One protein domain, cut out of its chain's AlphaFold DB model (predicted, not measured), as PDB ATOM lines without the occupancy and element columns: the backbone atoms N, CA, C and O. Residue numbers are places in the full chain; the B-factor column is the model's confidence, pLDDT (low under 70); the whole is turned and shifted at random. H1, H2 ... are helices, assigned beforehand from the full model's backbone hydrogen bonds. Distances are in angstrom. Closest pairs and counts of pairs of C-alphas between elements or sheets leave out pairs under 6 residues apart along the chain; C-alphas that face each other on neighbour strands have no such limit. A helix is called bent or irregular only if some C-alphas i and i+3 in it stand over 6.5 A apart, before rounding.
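AT A GLANCE: This is residues 25 to 93 of the 201 residues of the protein "Methylmalonyl-CoA mutase, large subunit" of mine drainage metagenome (UniProt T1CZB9). A chain with little regular structure is strung out between one long kinked helix, H1, at one end and the short helix H3 at the other, with a looping stretch and the short helix H2 on the way. The 69 printed residues have three named helices, H1, H2, H3 in that order, and no named strand; the class is all helix, with 27 residues in named elements. The whole is extended, radius of gyration of the C-alphas 18.3 A, spanning 51 by 29 by 23 A.

IN THESE COORDINATES: H1, residues 25 to 42, runs 24.8 A from C-alpha 25 at (171.220, 139.920, 115.018). It has a kink of 28 degrees near residue 34 and is only just irregular: C-alphas 33 and 36 are 6.8 A apart. H2 is residues 70 to 74; H3, residues 90 to 93, ends at (134.741, 160.833, 103.451).

HOW THE PARTS SIT: H1, H2 and H3 are apart from one another. Residues 49 to 50 pair antiparallel with 56 to 57. O i to N i+4 pairs are within hydrogen-bond range throughout H2 and in 12 of 14 in H1; H3 is too short for one.

THE WHOLE: Both links are long. The printed part has no cut, and no printed residue is under pLDDT 70.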
ATOM      1  N   PRO A  25     169.896 139.704 114.444       84.31
ATOM      2  CA  PRO A  25     171.220 139.920 115.018       84.31
ATOM      3  C   PRO A  25     171.399 141.321 115.611       84.31
ATOM      4  O   PRO A  25     172.150 141.474 116.578       84.31
ATOM      5  N   ASP A  26     170.719 142.331 115.064       87.12
ATOM      6  CA  ASP A  26     170.810 143.705 115.552       87.12
ATOM      7  C   ASP A  26     170.015 143.879 116.849       87.12
ATOM      8  O   ASP A  26     170.510 144.503 117.793       87.12
ATOM      9  N   GLN A  27     168.839 143.251 116.949       85.88
ATOM     10  CA  GLN A  27     168.059 143.214 118.188       85.88
ATOM     11  C   GLN A  27     168.811 142.469 119.294       85.88
ATOM     12  O   GLN A  27     168.871 142.940 120.428       85.88
ATOM     13  N   GLU A  28     169.459 141.350 118.967       88.06
ATOM     14  CA  GLU A  28     170.267 140.588 119.921       88.06
ATOM     15  C   GLU A  28     171.499 141.379 120.388       88.06
ATOM     16  O   GLU A  28     171.861 141.372 121.570       88.06
ATOM     17  N   LYS A  29     172.138 142.108 119.467       91.88
ATOM     18  CA  LYS A  29     173.246 143.011 119.787       91.88
ATOM     19  C   LYS A  29     172.786 144.158 120.685       91.88
ATOM     20  O   LYS A  29     173.511 144.514 121.612       91.88
ATOM     21  N   TRP A  30     171.623 144.745 120.423       92.56
ATOM     22  CA  TRP A  30     171.040 145.788 121.263       92.56
ATOM     23  C   TRP A  30     170.691 145.254 122.655       92.56
ATOM     24  O   TRP A  30     171.096 145.857 123.649       92.56
ATOM     25  N   ARG A  31     170.038 144.089 122.731       90.06
ATOM     26  CA  ARG A  31     169.653 143.437 123.987       90.06
ATOM     27  C   ARG A  31     170.859 143.264 124.906       90.06
ATOM     28  O   ARG A  31     170.863 143.773 126.021       90.06
ATOM     29  N   LYS A  32     171.936 142.674 124.385       93.19
ATOM     30  CA  LYS A  32     173.174 142.432 125.142       93.19
ATOM     31  C   LYS A  32     173.936 143.695 125.524       93.19
ATOM     32  O   LYS A  32     174.488 143.780 126.615       93.19
ATOM     33  N   ASN A  33     174.043 144.657 124.607       96.12
ATOM     34  CA  ASN A  33     174.927 145.807 124.815       96.12
ATOM     35  C   ASN A  33     174.240 146.991 125.501       96.12
ATOM     36  O   ASN A  33     174.940 147.857 126.022       96.12
ATOM     37  N   ILE A  34     172.906 147.058 125.470       94.56
ATOM     38  CA  ILE A  34     172.133 148.224 125.912       94.56
ATOM     39  C   ILE A  34     171.069 147.834 126.940       94.56
ATOM     40  O   ILE A  34     171.064 148.414 128.024       94.56
ATOM     41  N   LEU A  35     170.200 146.861 126.633       92.38
ATOM     42  CA  LEU A  35     169.076 146.509 127.511       92.38
ATOM     43  C   LEU A  35     169.552 145.814 128.794       92.38
ATOM     44  O   LEU A  35     169.356 146.351 129.879       92.38
ATOM     45  N   GLU A  36     170.263 144.691 128.683       92.94
ATOM     46  CA  GLU A  36     170.712 143.902 129.840       92.94
ATOM     47  C   GLU A  36     171.570 144.724 130.837       92.94
ATOM     48  O   GLU A  36     171.345 144.631 132.050       92.94
ATOM     49  N   PRO A  37     172.529 145.580 130.403       96.00
ATOM     50  CA  PRO A  37     173.251 146.459 131.325       96.00
ATOM     51  C   PRO A  37     172.344 147.466 132.042       96.00
ATOM     52  O   PRO A  37     172.566 147.760 133.220       96.00
ATOM     53  N   TRP A  38     171.334 147.995 131.348       95.06
ATOM     54  CA  TRP A  38     170.382 148.945 131.914       95.06
ATOM     55  C   TRP A  38     169.467 148.286 132.949       95.06
ATOM     56  O   TRP A  38     169.326 148.801 134.061       95.06
ATOM     57  N   GLU A  39     168.915 147.117 132.640       93.94
ATOM     58  CA  GLU A  39     168.087 146.324 133.559       93.94
ATOM     59  C   GLU A  39     168.858 145.974 134.829       93.94
ATOM     60  O   GLU A  39     168.394 146.221 135.942       93.94
ATOM     61  N   LYS A  40     170.118 145.544 134.678       94.31
ATOM     62  CA  LYS A  40     171.006 145.293 135.814       94.31
ATOM     63  C   LYS A  40     171.246 146.544 136.665       94.31
ATOM     64  O   LYS A  40     171.328 146.438 137.885       94.31
ATOM     65  N   SER A  41     171.383 147.716 136.041       96.06
ATOM     66  CA  SER A  41     171.602 148.979 136.760       96.06
ATOM     67  C   SER A  41     170.361 149.472 137.510       96.06
ATOM     68  O   SER A  41     170.487 150.110 138.552       96.06
ATOM     69  N   THR A  42     169.173 149.156 136.995       95.94
ATOM     70  CA  THR A  42     167.882 149.561 137.568       95.94
ATOM     71  C   THR A  42     167.303 148.514 138.520       95.94
ATOM     72  O   THR A  42     166.375 148.819 139.264       95.94
ATOM     73  N   GLY A  43     167.853 147.296 138.525       92.38
ATOM     74  CA  GLY A  43     167.307 146.157 139.263       92.38
ATOM     75  C   GLY A  43     166.007 145.619 138.663       92.38
ATOM     76  O   GLY A  43     165.310 144.852 139.325       92.38
ATOM     77  N   TYR A  44     165.665 146.028 137.440       90.31
ATOM     78  CA  TYR A  44     164.500 145.526 136.727       90.31
ATOM     79  C   TYR A  44     164.751 144.093 136.250       90.31
ATOM     80  O   TYR A  44     165.850 143.757 135.814       90.31
ATOM     81  N   THR A  45     163.730 143.246 136.352       84.75
ATOM     82  CA  THR A  45     163.708 141.902 135.768       84.75
ATOM     83  C   THR A  45     162.508 141.850 134.842       84.75
ATOM     84  O   THR A  45     161.397 142.135 135.287       84.75
ATOM     85  N   GLU A  46     162.738 141.541 133.567       80.62
ATOM     86  CA  GLU A  46     161.651 141.388 132.605       80.62
ATOM     87  C   GLU A  46     160.783 140.188 133.009       80.62
ATOM     88  O   GLU A  46     161.278 139.081 133.228       80.62
ATOM     89  N   GLU A  47     159.485 140.436 133.155       83.69
ATOM     90  CA  GLU A  47     158.467 139.415 133.388       83.69
ATOM     91  C   GLU A  47     157.657 139.233 132.102       83.69
ATOM     92  O   GLU A  47     157.489 140.183 131.332       83.69
ATOM     93  N   GLU A  48     157.133 138.025 131.867       84.50
ATOM     94  CA  GLU A  48     156.201 137.784 130.762       84.50
ATOM     95  C   GLU A  48     154.984 138.706 130.919       84.50
ATOM     96  O   GLU A  48     154.214 138.599 131.876       84.50
ATOM     97  N   PHE A  49     154.825 139.644 129.986       89.06
ATOM     98  CA  PHE A  49     153.727 140.597 130.020       89.06
ATOM     99  C   PHE A  49     152.604 140.123 129.107       89.06
ATOM    100  O   PHE A  49     152.723 140.155 127.884       89.06
ATOM    101  N   GLU A  50     151.484 139.714 129.689       91.75
ATOM    102  CA  GLU A  50     150.272 139.396 128.940       91.75
ATOM    103  C   GLU A  50     149.247 140.528 129.045       91.75
ATOM    104  O   GLU A  50     149.081 141.163 130.089       91.75
ATOM    105  N   ASN A  51     148.495 140.764 127.968       89.00
ATOM    106  CA  ASN A  51     147.284 141.577 128.075       89.00
ATOM    107  C   ASN A  51     146.115 140.784 128.691       89.00
ATOM    108  O   ASN A  51     146.183 139.577 128.906       89.00
ATOM    109  N   SER A  52     144.977 141.451 128.902       91.31
ATOM    110  CA  SER A  52     143.756 140.845 129.463       91.31
ATOM    111  C   SER A  52     143.147 139.704 128.632       91.31
ATOM    112  O   SER A  52     142.184 139.082 129.072       91.31
ATOM    113  N   SER A  53     143.673 139.441 127.433       86.62
ATOM    114  CA  SER A  53     143.279 138.334 126.556       86.62
ATOM    115  C   SER A  53     144.310 137.196 126.525       86.62
ATOM    116  O   SER A  53     144.218 136.339 125.648       86.62
ATOM    117  N   SER A  54     145.285 137.189 127.444       87.06
ATOM    118  CA  SER A  54     146.384 136.211 127.503       87.06
ATOM    119  C   SER A  54     147.222 136.156 126.225       87.06
ATOM    120  O   SER A  54     147.631 135.093 125.759       87.06
ATOM    121  N   ILE A  55     147.426 137.321 125.608       84.50
ATOM    122  CA  ILE A  55     148.364 137.483 124.501       84.50
ATOM    123  C   ILE A  55     149.646 138.064 125.082       84.50
ATOM    124  O   ILE A  55     149.615 139.165 125.637       84.50
ATOM    125  N   GLU A  56     150.743 137.329 124.925       86.81
ATOM    126  CA  GLU A  56     152.094 137.766 125.274       86.81
ATOM    127  C   GLU A  56     152.489 139.004 124.456       86.81
ATOM    128  O   GLU A  56     152.317 139.055 123.231       86.81
ATOM    129  N   ILE A  57     153.020 140.012 125.143       87.94
ATOM    130  CA  ILE A  57     153.495 141.264 124.568       87.94
ATOM    131  C   ILE A  57     154.999 141.356 124.791       87.94
ATOM    132  O   ILE A  57     155.473 141.405 125.922       87.94
ATOM    133  N   LYS A  58     155.744 141.445 123.691       86.81
ATOM    134  CA  LYS A  58     157.195 141.656 123.728       86.81
ATOM    135  C   LYS A  58     157.509 143.084 124.179       86.81
ATOM    136  O   LYS A  58     156.833 144.020 123.752       86.81
ATOM    137  N   GLY A  59     158.599 143.277 124.923       86.19
ATOM    138  CA  GLY A  59     159.105 144.615 125.261       86.19
ATOM    139  C   GLY A  59     159.496 145.463 124.037       86.19
ATOM    140  O   GLY A  59     159.524 146.692 124.110       86.19
ATOM    141  N   LEU A  60     159.754 144.824 122.888       86.69
ATOM    142  CA  LEU A  60     160.053 145.482 121.617       86.69
ATOM    143  C   LEU A  60     159.508 144.672 120.431       86.69
ATOM    144  O   LEU A  60     159.752 143.470 120.336       86.69
ATOM    145  N   TYR A  61     158.843 145.363 119.502       88.12
ATOM    146  CA  TYR A  61     158.442 144.838 118.193       88.12
ATOM    147  C   TYR A  61     159.227 145.539 117.082       88.12
ATOM    148  O   TYR A  61     159.440 146.752 117.123       88.12
ATOM    149  N   THR A  62     159.623 144.777 116.072       87.00
ATOM    150  CA  THR A  62     160.440 145.203 114.932       87.00
ATOM    151  C   THR A  62     159.793 144.781 113.611       87.00
ATOM    152  O   THR A  62     158.779 144.084 113.586       87.00
ATOM    153  N   GLU A  63     160.394 145.160 112.479       86.88
ATOM    154  CA  GLU A  63     159.951 144.685 111.159       86.88
ATOM    155  C   GLU A  63     159.994 143.153 111.036       86.88
ATOM    156  O   GLU A  63     159.225 142.583 110.266       86.88
ATOM    157  N   LYS A  64     160.843 142.471 111.816       84.62
ATOM    158  CA  LYS A  64     160.929 141.004 111.858       84.62
ATOM    159  C   LYS A  64     159.751 140.335 112.558       84.62
ATOM    160  O   LYS A  64     159.537 139.143 112.366       84.62
ATOM    161  N   ASP A  65     158.990 141.088 113.345       82.69
ATOM    162  CA  ASP A  65     157.762 140.617 113.986       82.69
ATOM    163  C   ASP A  65     156.534 140.771 113.073       82.69
ATOM    164  O   ASP A  65     155.429 140.366 113.438       82.69
ATOM    165  N   LEU A  66     156.696 141.355 111.879       83.75
ATOM    166  CA  LEU A  66     155.630 141.413 110.888       83.75
ATOM    167  C   LEU A  66     155.497 140.059 110.168       83.75
ATOM    168  O   LEU A  66     156.500 139.448 109.799       83.75
ATOM    169  N   PRO A  67     154.266 139.585 109.915       83.69
ATOM    170  CA  PRO A  67     154.047 138.351 109.168       83.69
ATOM    171  C   PRO A  67     154.506 138.498 107.709       83.69
ATOM    172  O   PRO A  67     154.267 139.529 107.081       83.69
ATOM    173  N   GLU A  68     155.083 137.442 107.126       83.88
ATOM    174  CA  GLU A  68     155.584 137.463 105.738       83.88
ATOM    175  C   GLU A  68     154.493 137.819 104.711       83.88
ATOM    176  O   GLU A  68     154.749 138.506 103.722       83.88
ATOM    177  N   ASN A  69     153.242 137.419 104.965       85.94
ATOM    178  CA  ASN A  69     152.089 137.721 104.118       85.94
ATOM    179  C   ASN A  69     151.367 139.030 104.502       85.94
ATOM    180  O   ASN A  69     150.166 139.181 104.263       85.94
ATOM    181  N   GLN A  70     152.084 140.007 105.072       86.75
ATOM    182  CA  GLN A  70     151.542 141.304 105.506       86.75
ATOM    183  C   GLN A  70     150.650 141.973 104.452       86.75
ATOM    184  O   GLN A  70     149.610 142.536 104.787       86.75
ATOM    185  N   ARG A  71     151.037 141.921 103.172       87.56
ATOM    186  CA  ARG A  71     150.276 142.568 102.092       87.56
ATOM    187  C   ARG A  71     148.867 141.991 101.946       87.56
ATOM    188  O   ARG A  71     147.929 142.758 101.745       87.56
ATOM    189  N   GLU A  72     148.728 140.674 102.068       89.75
ATOM    190  CA  GLU A  72     147.438 139.981 102.005       89.75
ATOM    191  C   GLU A  72     146.606 140.248 103.262       89.75
ATOM    192  O   GLU A  72     145.403 140.469 103.170       89.75
ATOM    193  N   LEU A  73     147.253 140.281 104.432       89.75
ATOM    194  CA  LEU A  73     146.584 140.522 105.711       89.75
ATOM    195  C   LEU A  73     146.101 141.964 105.868       89.75
ATOM    196  O   LEU A  73     145.047 142.193 106.456       89.75
ATOM    197  N   LEU A  74     146.863 142.945 105.381       92.69
ATOM    198  CA  LEU A  74     146.505 144.356 105.513       92.69
ATOM    199  C   LEU A  74     145.539 144.815 104.415       92.69
ATOM    200  O   LEU A  74     144.578 145.516 104.724       92.69
ATOM    201  N   GLY A  75     145.784 144.448 103.153       93.56
ATOM    202  CA  GLY A  75     144.983 144.913 102.016       93.56
ATOM    203  C   GLY A  75     144.880 146.444 101.894       93.56
ATOM    204  O   GLY A  75     145.707 147.204 102.421       93.56
ATOM    205  N   PHE A  76     143.847 146.905 101.184       97.00
ATOM    206  CA  PHE A  76     143.482 148.320 101.043       97.00
ATOM    207  C   PHE A  76     142.150 148.610 101.758       97.00
ATOM    208  O   PHE A  76     141.310 147.718 101.864       97.00
ATOM    209  N   PRO A  77     141.925 149.835 102.276       97.56
ATOM    210  CA  PRO A  77     140.634 150.192 102.862       97.56
ATOM    211  C   PRO A  77     139.520 150.080 101.812       97.56
ATOM    212  O   PRO A  77     139.707 150.468 100.659       97.56
ATOM    213  N   GLY A  78     138.353 149.574 102.211       97.31
ATOM    214  CA  GLY A  78     137.226 149.339 101.305       97.31
ATOM    215  C   GLY A  78     137.344 148.091 100.427       97.31
ATOM    216  O   GLY A  78     136.458 147.868  99.607       97.31
ATOM    217  N   ASP A  79     138.389 147.280 100.606       97.44
ATOM    218  CA  ASP A  79     138.596 146.022  99.889       97.44
ATOM    219  C   ASP A  79     138.907 144.881 100.871       97.44
ATOM    220  O   ASP A  79     139.419 145.118 101.971       97.44
ATOM    221  N   TYR A  80     138.582 143.642 100.501       95.19
ATOM    222  CA  TYR A  80     138.858 142.470 101.339       95.19
ATOM    223  C   TYR A  80     140.375 142.375 101.630       95.19
ATOM    224  O   TYR A  80     141.171 142.574 100.712       95.19
ATOM    225  N   PRO A  81     140.824 142.076 102.870       95.56
ATOM    226  CA  PRO A  81     140.065 141.604 104.038       95.56
ATOM    227  C   PRO A  81     139.544 142.709 104.978       95.56
ATOM    228  O   PRO A  81     139.180 142.422 106.115       95.56
ATOM    229  N   PHE A  82     139.494 143.966 104.532       96.62
ATOM    230  CA  PHE A  82     138.982 145.121 105.285       96.62
ATOM    231  C   PHE A  82     139.735 145.458 106.580       96.62
ATOM    232  O   PHE A  82     139.263 146.280 107.366       96.62
ATOM    233  N   THR A  83     140.933 144.903 106.795       95.94
ATOM    234  CA  THR A  83     141.775 145.170 107.976       95.94
ATOM    235  C   THR A  83     142.040 146.664 108.176       95.94
ATOM    236  O   THR A  83     142.125 147.139 109.305       95.94
ATOM    237  N   ARG A  84     142.127 147.437 107.083       96.44
ATOM    238  CA  ARG A  84     142.326 148.899 107.114       96.44
ATOM    239  C   ARG A  84     141.030 149.717 107.078       96.44
ATOM    240  O   ARG A  84     141.097 150.940 106.983       96.44
ATOM    241  N   GLY A  85     139.874 149.064 107.166       97.00
ATOM    242  CA  GLY A  85     138.554 149.686 107.187       97.00
ATOM    243  C   GLY A  85     137.641 149.219 106.053       97.00
ATOM    244  O   GLY A  85     138.095 148.843 104.973       97.00
ATOM    245  N   VAL A  86     136.331 149.274 106.300       97.25
ATOM    246  CA  VAL A  86     135.280 148.817 105.368       97.25
ATOM    247  C   VAL A  86     134.949 149.819 104.257       97.25
ATOM    248  O   VAL A  86     134.285 149.457 103.292       97.25
ATOM    249  N   TYR A  87     135.409 151.069 104.367       97.69
ATOM    250  CA  TYR A  87     135.190 152.118 103.365       97.69
ATOM    251  C   TYR A  87     136.529 152.652 102.836       97.69
ATOM    252  O   TYR A  87     137.459 152.826 103.619       97.69
ATOM    253  N   PRO A  88     136.644 152.990 101.541       97.75
ATOM    254  CA  PRO A  88     137.926 153.355 100.929       97.75
ATOM    255  C   PRO A  88     138.517 154.684 101.421       97.75
ATOM    256  O   PRO A  88     139.733 154.859 101.428       97.75
ATOM    257  N   ASN A  89     137.679 155.631 101.849       97.69
ATOM    258  CA  ASN A  89     138.105 156.942 102.351       97.69
ATOM    259  C   ASN A  89     137.784 157.172 103.840       97.69
ATOM    260  O   ASN A  89     138.149 158.226 104.363       97.69
ATOM    261  N   MET A  90     137.162 156.196 104.517       97.88
ATOM    262  CA  MET A  90     136.835 156.212 105.952       97.88
ATOM    263  C   MET A  90     136.363 157.603 106.430       97.88
ATOM    264  O   MET A  90     135.539 158.249 105.779       97.88
ATOM    265  N   TYR A  91     136.939 158.100 107.525       97.31
ATOM    266  CA  TYR A  91     136.583 159.365 108.165       97.31
ATOM    267  C   TYR A  91     137.052 160.612 107.402       97.31
ATOM    268  O   TYR A  91     136.719 161.722 107.779       97.31
ATOM    269  N   ARG A  92     137.782 160.461 106.286       97.19
ATOM    270  CA  ARG A  92     138.000 161.583 105.352       97.19
ATOM    271  C   ARG A  92     136.789 161.805 104.445       97.19
ATOM    272  O   ARG A  92     136.646 162.890 103.895       97.19
ATOM    273  N   GLY A  93     135.976 160.765 104.231       95.62
ATOM    274  CA  GLY A  93     134.741 160.833 103.451       95.62
ATOM    275  C   GLY A  93     133.507 161.070 104.312       95.62
ATOM    276  O   GLY A  93     132.682 161.917 103.982       95.62
TER     277      GLY A  93